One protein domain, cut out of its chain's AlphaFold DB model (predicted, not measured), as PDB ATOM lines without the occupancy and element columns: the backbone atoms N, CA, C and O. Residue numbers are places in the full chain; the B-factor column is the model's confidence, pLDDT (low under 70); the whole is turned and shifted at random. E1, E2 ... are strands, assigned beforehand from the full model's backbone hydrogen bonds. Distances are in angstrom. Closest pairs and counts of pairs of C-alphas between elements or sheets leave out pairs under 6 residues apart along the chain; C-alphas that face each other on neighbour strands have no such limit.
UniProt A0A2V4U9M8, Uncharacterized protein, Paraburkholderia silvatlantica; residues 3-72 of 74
ATOM      1  N   ARG A   3     160.174 164.372 169.439       68.25
ATOM      2  CA  ARG A   3     159.311 164.990 170.455       68.25
ATOM      3  C   ARG A   3     159.426 166.507 170.373       68.25
ATOM      4  O   ARG A   3     160.510 167.054 170.528       68.25
ATOM      5  N   PHE A   4     158.297 167.186 170.193       71.12
ATOM      6  CA  PHE A   4     158.246 168.646 170.162       71.12
ATOM      7  C   PHE A   4     157.802 169.211 171.515       71.12
ATOM      8  O   PHE A   4     156.706 168.914 171.990       71.12
ATOM      9  N   GLY A   5     158.636 170.055 172.119       72.50
ATOM     10  CA  GLY A   5     158.270 170.930 173.230       72.50
ATOM     11  C   GLY A   5     157.835 172.293 172.696       72.50
ATOM     12  O   GLY A   5     158.488 172.852 171.824       72.50
ATOM     13  N   ASN A   6     156.711 172.826 173.176       74.00
ATOM     14  CA  ASN A   6     156.228 174.153 172.787       74.00
ATOM     15  C   ASN A   6     156.070 175.031 174.029       74.00
ATOM     16  O   ASN A   6     155.363 174.653 174.960       74.00
ATOM     17  N   PHE A   7     156.651 176.227 174.001       80.00
ATOM     18  CA  PHE A   7     156.427 177.270 174.997       80.00
ATOM     19  C   PHE A   7     155.718 178.456 174.336       80.00
ATOM     20  O   PHE A   7     156.155 178.934 173.288       80.00
ATOM     21  N   LYS A   8     154.582 178.890 174.901       80.88
ATOM     22  CA  LYS A   8     153.670 179.863 174.271       80.88
ATOM     23  C   LYS A   8     153.201 180.960 175.237       80.88
ATOM     24  O   LYS A   8     152.027 180.974 175.607       80.88
ATOM     25  N   PRO A   9     154.078 181.873 175.677       85.19
ATOM     26  CA  PRO A   9     153.650 183.033 176.442       85.19
ATOM     27  C   PRO A   9     152.798 183.966 175.571       85.19
ATOM     28  O   PRO A   9     153.144 184.306 174.434       85.19
ATOM     29  N   LYS A  10     151.669 184.388 176.134       88.38
ATOM     30  CA  LYS A  10     150.728 185.336 175.541       88.38
ATOM     31  C   LYS A  10     150.527 186.480 176.523       88.38
ATOM     32  O   LYS A  10     150.232 186.238 177.689       88.38
ATOM     33  N   VAL A  11     150.684 187.707 176.041       88.25
ATOM     34  CA  VAL A  11     150.514 188.928 176.832       88.25
ATOM     35  C   VAL A  11     149.558 189.845 176.088       88.25
ATOM     36  O   VAL A  11     149.755 190.094 174.903       88.25
ATOM     37  N   HIS A  12     148.528 190.326 176.775       88.50
ATOM     38  CA  HIS A  12     147.603 191.350 176.288       88.50
ATOM     39  C   HIS A  12     147.523 192.460 177.325       88.50
ATOM     40  O   HIS A  12     147.633 192.192 178.523       88.50
ATOM     41  N   TYR A  13     147.356 193.693 176.860       88.06
ATOM     42  CA  TYR A  13     147.233 194.851 177.729       88.06
ATOM     43  C   TYR A  13     146.066 195.724 177.277       88.06
ATOM     44  O   TYR A  13     146.061 196.196 176.144       88.06
ATOM     45  N   ALA A  14     145.101 195.963 178.167       91.81
ATOM     46  CA  ALA A  14     143.992 196.879 177.923       91.81
ATOM     47  C   ALA A  14     144.486 198.329 178.005       91.81
ATOM     48  O   ALA A  14     144.609 198.897 179.090       91.81
ATOM     49  N   LEU A  15     144.798 198.925 176.848       86.75
ATOM     50  CA  LEU A  15     145.187 200.337 176.760       86.75
ATOM     51  C   LEU A  15     143.984 201.248 177.013       86.75
ATOM     52  O   LEU A  15     144.108 202.267 177.687       86.75
ATOM     53  N   THR A  16     142.828 200.887 176.459       88.69
ATOM     54  CA  THR A  16     141.534 201.543 176.690       88.69
ATOM     55  C   THR A  16     140.433 200.475 176.685       88.69
ATOM     56  O   THR A  16     140.686 199.363 176.220       88.69
ATOM     57  N   PRO A  17     139.193 200.780 177.116       87.44
ATOM     58  CA  PRO A  17     138.076 199.832 177.004       87.44
ATOM     59  C   PRO A  17     137.794 199.348 175.570       87.44
ATOM     60  O   PRO A  17     137.100 198.356 175.390       87.44
ATOM     61  N   ALA A  18     138.306 200.062 174.566       87.31
ATOM     62  CA  ALA A  18     138.114 199.781 173.150       87.31
ATOM     63  C   ALA A  18     139.394 199.298 172.446       87.31
ATOM     64  O   ALA A  18     139.342 199.032 171.252       87.31
ATOM     65  N   LEU A  19     140.552 199.244 173.117       87.44
ATOM     66  CA  LEU A  19     141.835 198.945 172.473       87.44
ATOM     67  C   LEU A  19     142.704 198.026 173.336       87.44
ATOM     68  O   LEU A  19     143.166 198.411 174.413       87.44
ATOM     69  N   GLU A  20     143.019 196.857 172.785       90.25
ATOM     70  CA  GLU A  20     143.875 195.841 173.393       90.25
ATOM     71  C   GLU A  20     144.990 195.402 172.432       90.25
ATOM     72  O   GLU A  20     144.785 194.543 171.565       90.25
ATOM     73  N   PRO A  21     146.206 195.952 172.556       87.62
ATOM     74  CA  PRO A  21     147.388 195.328 171.982       87.62
ATOM     75  C   PRO A  21     147.751 194.028 172.709       87.62
ATOM     76  O   PRO A  21     147.602 193.887 173.925       87.62
ATOM     77  N   GLY A  22     148.323 193.094 171.959       88.31
ATOM     78  CA  GLY A  22     148.868 191.854 172.483       88.31
ATOM     79  C   GLY A  22     150.102 191.395 171.725       88.31
ATOM     80  O   GLY A  22     150.323 191.736 170.564       88.31
ATOM     81  N   ILE A  23     150.925 190.600 172.395       86.44
ATOM     82  CA  ILE A  23     152.076 189.927 171.808       86.44
ATOM     83  C   ILE A  23     152.009 188.455 172.201       86.44
ATOM     84  O   ILE A  23     151.766 188.099 173.356       86.44
ATOM     85  N   VAL A  24     152.237 187.583 171.225       87.12
ATOM     86  CA  VAL A  24     152.366 186.142 171.437       87.12
ATOM     87  C   VAL A  24     153.734 185.720 170.949       87.12
ATOM     88  O   VAL A  24     154.061 185.919 169.777       87.12
ATOM     89  N   TYR A  25     154.508 185.100 171.829       83.44
ATOM     90  CA  TYR A  25     155.750 184.448 171.453       83.44
ATOM     91  C   TYR A  25     155.545 182.939 171.513       83.44
ATOM     92  O   TYR A  25     154.977 182.416 172.466       83.44
ATOM     93  N   VAL A  26     155.950 182.238 170.462       85.25
ATOM     94  CA  VAL A  26     155.889 180.781 170.385       85.25
ATOM     95  C   VAL A  26     157.290 180.288 170.113       85.25
ATOM     96  O   VAL A  26     157.856 180.609 169.073       85.25
ATOM     97  N   GLN A  27     157.828 179.492 171.024       81.44
ATOM     98  CA  GLN A  27     159.082 178.782 170.836       81.44
ATOM     99  C   GLN A  27     158.784 177.296 170.707       81.44
ATOM    100  O   GLN A  27     158.060 176.733 171.532       81.44
ATOM    101  N   THR A  28     159.329 176.673 169.666       80.75
ATOM    102  CA  THR A  28     159.239 175.228 169.477       80.75
ATOM    103  C   THR A  28     160.631 174.630 169.454       80.75
ATOM    104  O   THR A  28     161.488 175.080 168.692       80.75
ATOM    105  N   ASP A  29     160.827 173.624 170.298       72.62
ATOM    106  CA  ASP A  29     162.041 172.822 170.370       72.62
ATOM    107  C   ASP A  29     161.704 171.400 169.915       72.62
ATOM    108  O   ASP A  29     160.870 170.725 170.529       72.62
ATOM    109  N   GLY A  30     162.261 170.981 168.783       62.62
ATOM    110  CA  GLY A  30     162.129 169.620 168.284       62.62
ATOM    111  C   GLY A  30     163.307 168.780 168.741       62.62
ATOM    112  O   GLY A  30     164.377 168.891 168.164       62.62
ATOM    113  N   HIS A  31     163.097 167.905 169.724       66.44
ATOM    114  CA  HIS A  31     164.098 166.921 170.121       66.44
ATOM    115  C   HIS A  31     163.988 165.663 169.268       66.44
ATOM    116  O   HIS A  31     162.934 165.015 169.235       66.44
ATOM    117  N   VAL A  32     165.085 165.285 168.618       64.56
ATOM    118  CA  VAL A  32     165.182 164.043 167.848       64.56
ATOM    119  C   VAL A  32     166.003 163.023 168.642       64.56
ATOM    120  O   VAL A  32     167.215 163.159 168.777       64.56
ATOM    121  N   THR A  33     165.365 161.970 169.168       59.50
ATOM    122  CA  THR A  33     166.101 160.813 169.719       59.50
ATOM    123  C   THR A  33     166.596 159.900 168.590       59.50
ATOM    124  O   THR A  33     165.854 159.694 167.625       59.50
ATOM    125  N   ASP A  34     167.813 159.352 168.753       57.75
ATOM    126  CA  ASP A  34     168.643 158.600 167.778       57.75
ATOM    127  C   ASP A  34     169.386 159.432 166.714       57.75
ATOM    128  O   ASP A  34     169.478 159.038 165.552       57.75
ATOM    129  N   THR A  35     169.972 160.573 167.091       54.50
ATOM    130  CA  THR A  35     170.943 161.262 166.219       54.50
ATOM    131  C   THR A  35     172.319 161.307 166.883       54.50
ATOM    132  O   THR A  35     172.448 161.658 168.053       54.50
ATOM    133  N   ALA A  36     173.361 160.913 166.144       56.28
ATOM    134  CA  ALA A  36     174.758 160.973 166.592       56.28
ATOM    135  C   ALA A  36     175.361 162.389 166.466       56.28
ATOM    136  O   ALA A  36     176.522 162.608 166.810       56.28
ATOM    137  N   THR A  37     174.576 163.347 165.966       57.66
ATOM    138  CA  THR A  37     175.018 164.701 165.638       57.66
ATOM    139  C   THR A  37     174.493 165.671 166.688       57.66
ATOM    140  O   THR A  37     173.310 166.014 166.712       57.66
ATOM    141  N   TYR A  38     175.387 166.122 167.568       50.41
ATOM    142  CA  TYR A  38     175.086 167.170 168.539       50.41
ATOM    143  C   TYR A  38     174.647 168.435 167.782       50.41
ATOM    144  O   TYR A  38     175.428 168.979 167.009       50.41
ATOM    145  N   GLY A  39     173.397 168.873 167.961       56.56
ATOM    146  CA  GLY A  39     172.836 170.032 167.258       56.56
ATOM    147  C   GLY A  39     171.709 169.727 166.268       56.56
ATOM    148  O   GLY A  39     171.021 170.654 165.880       56.56
ATOM    149  N   ALA A  40     171.403 168.484 165.900       59.56
ATOM    150  CA  ALA A  40     170.375 168.203 164.879       59.56
ATOM    151  C   ALA A  40     168.908 168.538 165.269       59.56
ATOM    152  O   ALA A  40     167.989 168.233 164.511       59.56
ATOM    153  N   ASP A  41     168.675 169.159 166.427       63.22
ATOM    154  CA  ASP A  41     167.355 169.524 166.935       63.22
ATOM    155  C   ASP A  41     166.821 170.795 166.235       63.22
ATOM    156  O   ASP A  41     167.356 171.887 166.459       63.22
ATOM    157  N   PRO A  42     165.774 170.709 165.387       62.47
ATOM    158  CA  PRO A  42     165.198 171.881 164.741       62.47
ATOM    159  C   PRO A  42     164.507 172.785 165.766       62.47
ATOM    160  O   PRO A  42     163.586 172.367 166.477       62.47
ATOM    161  N   LYS A  43     164.908 174.061 165.789       74.69
ATOM    162  CA  LYS A  43     164.325 175.083 166.664       74.69
ATOM    163  C   LYS A  43     163.777 176.228 165.832       74.69
ATOM    164  O   LYS A  43     164.446 176.780 164.958       74.69
ATOM    165  N   TRP A  44     162.545 176.624 166.116       81.12
ATOM    166  CA  TRP A  44     161.982 177.834 165.532       81.12
ATOM    167  C   TRP A  44     161.234 178.636 166.579       81.12
ATOM    168  O   TRP A  44     160.677 178.103 167.543       81.12
ATOM    169  N   SER A  45     161.218 179.945 166.367       80.25
ATOM    170  CA  SER A  45     160.397 180.846 167.154       80.25
ATOM    171  C   SER A  45     159.558 181.744 166.264       80.25
ATOM    172  O   SER A  45     159.899 182.040 165.119       80.25
ATOM    173  N   GLN A  46     158.414 182.147 166.787       83.69
ATOM    174  CA  GLN A  46     157.476 183.009 166.103       83.69
ATOM    175  C   GLN A  46     157.039 184.106 167.062       83.69
ATOM    176  O   GLN A  46     156.615 183.830 168.182       83.69
ATOM    177  N   VAL A  47     157.110 185.346 166.591       82.31
ATOM    178  CA  VAL A  47     156.543 186.507 167.276       82.31
ATOM    179  C   VAL A  47     155.294 186.925 166.512       82.31
ATOM    180  O   VAL A  47     155.344 187.108 165.294       82.31
ATOM    181  N   ASN A  48     154.179 187.084 167.219       84.31
ATOM    182  CA  ASN A  48     152.975 187.714 166.694       84.31
ATOM    183  C   ASN A  48     152.682 188.977 167.493       84.31
ATOM    184  O   ASN A  48     152.535 188.896 168.709       84.31
ATOM    185  N   ALA A  49     152.543 190.104 166.809       82.75
ATOM    186  CA  ALA A  49     151.927 191.302 167.361       82.75
ATOM    187  C   ALA A  49     150.445 191.311 166.970       82.75
ATOM    188  O   ALA A  49     150.109 190.981 165.832       82.75
ATOM    189  N   GLN A  50     149.575 191.658 167.911       85.38
ATOM    190  CA  GLN A  50     148.126 191.717 167.756       85.38
ATOM    191  C   GLN A  50     147.626 193.077 168.234       85.38
ATOM    192  O   GLN A  50     148.132 193.614 169.217       85.38
ATOM    193  N   VAL A  51     146.627 193.617 167.550       84.31
ATOM    194  CA  VAL A  51     145.868 194.783 167.999       84.31
ATOM    195  C   VAL A  51     144.392 194.465 167.814       84.31
ATOM    196  O   VAL A  51     143.966 194.115 166.710       84.31
ATOM    197  N   ILE A  52     143.641 194.560 168.906       85.88
ATOM    198  CA  ILE A  52     142.190 194.397 168.946       85.88
ATOM    199  C   ILE A  52     141.593 195.780 169.180       85.88
ATOM    200  O   ILE A  52     141.955 196.446 170.148       85.88
ATOM    201  N   TYR A  53     140.707 196.213 168.285       82.31
ATOM    202  CA  TYR A  53     139.939 197.442 168.441       82.31
ATOM    203  C   TYR A  53     138.440 197.139 168.430       82.31
ATOM    204  O   TYR A  53     137.926 196.616 167.442       82.31
ATOM    205  N   SER A  54     137.746 197.508 169.502       82.31
ATOM    206  CA  SER A  54     136.308 197.303 169.686       82.31
ATOM    207  C   SER A  54     135.586 198.642 169.555       82.31
ATOM    208  O   SER A  54     135.593 199.462 170.472       82.31
ATOM    209  N   HIS A  55     134.971 198.896 168.396       66.75
ATOM    210  CA  HIS A  55     134.252 200.155 168.140       66.75
ATOM    211  C   HIS A  55     132.849 200.164 168.779       66.75
ATOM    212  O   HIS A  55     132.296 201.215 169.091       66.75
ATOM    213  N   SER A  56     132.265 198.978 168.963       65.12
ATOM    214  CA  SER A  56     130.954 198.711 169.562       65.12
ATOM    215  C   SER A  56     130.916 197.237 169.970       65.12
ATOM    216  O   SER A  56     131.663 196.439 169.409       65.12
ATOM    217  N   SER A  57     130.012 196.835 170.866       62.28
ATOM    218  CA  SER A  57     129.804 195.441 171.305       62.28
ATOM    219  C   SER A  57     129.484 194.429 170.183       62.28
ATOM    220  O   SER A  57     129.254 193.260 170.470       62.28
ATOM    221  N   GLN A  58     129.431 194.861 168.917       66.19
ATOM    222  CA  GLN A  58     129.160 194.036 167.735       66.19
ATOM    223  C   GLN A  58     130.254 194.098 166.653       66.19
ATOM    224  O   GLN A  58     130.164 193.351 165.680       66.19
ATOM    225  N   ILE A  59     131.255 194.984 166.767       54.19
ATOM    226  CA  ILE A  59     132.289 195.160 165.732       54.19
ATOM    227  C   ILE A  59     133.668 195.226 166.385       54.19
ATOM    228  O   ILE A  59     134.079 196.271 166.899       54.19
ATOM    229  N   ASP A  60     134.380 194.107 166.273       68.12
ATOM    230  CA  ASP A  60     135.785 193.975 166.634       68.12
ATOM    231  C   ASP A  60     136.639 193.932 165.365       68.12
ATOM    232  O   ASP A  60     136.443 193.098 164.476       68.12
ATOM    233  N   VAL A  61     137.610 194.837 165.273       70.31
ATOM    234  CA  VAL A  61     138.624 194.842 164.219       70.31
ATOM    235  C   VAL A  61     139.901 194.229 164.784       70.31
ATOM    236  O   VAL A  61     140.478 194.738 165.745       70.31
ATOM    237  N   PHE A  62     140.349 193.135 164.167       76.81
ATOM    238  CA  PHE A  62     141.567 192.418 164.536       76.81
ATOM    239  C   PHE A  62     142.643 192.602 163.468       76.81
ATOM    240  O   PHE A  62     142.429 192.288 162.296       76.81
ATOM    241  N   SER A  63     143.823 193.057 163.883       75.06
ATOM    242  CA  SER A  63     145.014 193.089 163.034       75.06
ATOM    243  C   SER A  63     146.150 192.320 163.697       75.06
ATOM    244  O   SER A  63     146.415 192.495 164.889       75.06
ATOM    245  N   ALA A  64     146.831 191.465 162.931       81.44
ATOM    246  CA  ALA A  64     147.977 190.705 163.409       81.44
ATOM    247  C   ALA A  64     149.133 190.727 162.412       81.44
ATOM    248  O   ALA A  64     148.949 190.533 161.213       81.44
ATOM    249  N   THR A  65     150.344 190.897 162.933       81.38
ATOM    250  CA  THR A  65     151.590 190.736 162.176       81.38
ATOM    251  C   THR A  65     152.387 189.585 162.770       81.38
ATOM    252  O   THR A  65     152.653 189.563 163.971       81.38
ATOM    253  N   LYS A  66     152.775 188.627 161.926       83.81
ATOM    254  CA  LYS A  66     153.505 187.410 162.299       83.81
ATOM    255  C   LYS A  66     154.900 187.421 161.685       83.81
ATOM    256  O   LYS A  66     155.040 187.642 160.485       83.81
ATOM    257  N   ARG A  67     155.923 187.105 162.482       84.25
ATOM    258  CA  ARG A  67     157.303 186.926 162.012       84.25
ATOM    259  C   ARG A  67     157.887 185.615 162.526       84.25
ATOM    260  O   ARG A  67     157.823 185.339 163.721       84.25
ATOM    261  N   ASN A  68     158.460 184.830 161.614       81.38
ATOM    262  CA  ASN A  68     159.115 183.559 161.916       81.38
ATOM    263  C   ASN A  68     160.634 183.741 161.962       81.38
ATOM    264  O   ASN A  68     161.202 184.443 161.124       81.38
ATOM    265  N   PHE A  69     161.273 183.050 162.895       76.19
ATOM    266  CA  PHE A  69     162.717 182.942 163.015       76.19
ATOM    267  C   PHE A  69     163.079 181.460 163.040       76.19
ATOM    268  O   PHE A  69     162.695 180.735 163.959       76.19
ATOM    269  N   TYR A  70     163.794 181.018 162.010       73.94
ATOM    270  CA  TYR A  70     164.285 179.649 161.901       73.94
ATOM    271  C   TYR A  70     165.732 179.600 162.380       73.94
ATOM    272  O   TYR A  70     166.556 180.387 161.911       73.94
ATOM    273  N   GLN A  71     166.040 178.688 163.298       65.31
ATOM    274  CA  GLN A  71     167.408 178.337 163.654       65.31
ATOM    275  C   GLN A  71     167.674 176.914 163.170       65.31
ATOM    276  O   GLN A  71     167.068 175.956 163.640       65.31
ATOM    277  N   TRP A  72     168.580 176.809 162.203       53.06
ATOM    278  CA  TRP A  72     169.152 175.549 161.756       53.06
ATOM    279  C   TRP A  72     170.533 175.429 162.392       53.06
ATOM    280  O   TRP A  72     171.358 176.327 162.218       53.06
TER     281      TRP A  72
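AT A GLANCE: This is residues 3 to 72 of the 74 residues of an uncharacterized protein of Paraburkholderia silvatlantica (UniProt A0A2V4U9M8). One long, narrow, twisted sheet makes a rod: three long strands, E3, E4 and E5, run back and forth side by side, and two short strands, E1 and E2, lie end to end along the free side of E3. The printed part has 70 residues with five named strands, E1 to E5 in chain order, and no named helix. The sheet is branched and antiparallel, and the class is all strand. It is extended, with a radius of gyration of the C-alphas of 17.4 A and spans of 58 by 18 by 16 A.

IN THESE COORDINATES: E1, residues 3 to 7, begins with C-alpha 3 at (159.311, 164.990, 170.455) and is 13.4 A long. It runs on into E2, residues 10 to 12, 6.8 A long, across a break of 2 residues, at 19 degrees. E3, residues 19 to 32, is 42.2 A long from C-alpha 19 at (141.835, 198.945, 172.473). E4, residues 43 to 56, measures 41.0 A. E5, residues 59 to 71, measures 39.0 A and ends with C-alpha 71 at (167.408, 178.337, 163.654).

HOW THE PARTS SIT: E1 and E2 are on one side of E3, and E4 is on the other side. E1 is antiparallel to E3 at 157 degrees, with N 5 and O 29 within hydrogen-bond range at 2.8 A. The hairpin of E2 and E3 has N 11 and O 23 at 2.9 A. E2, E3, E4 and E5 form a meander, each strand the antiparallel neighbour of the one before. In the hairpin of E3 and E4, N 24 and O 48 are 2.9 A apart; in that of E4 and E5, N 49 and O 65 are 2.9 A apart. E5 is an edge strand, apart from E1 and E2.

THE WHOLE: The two C-alphas farthest apart, those of Ala 36 and Ser 56, are 57.9 A apart. The printed part has no cut and no long link. Its mean pLDDT is 75.8, with residue 3, residues 30 to 42, 55 to 60 and 71 to 72 under 70.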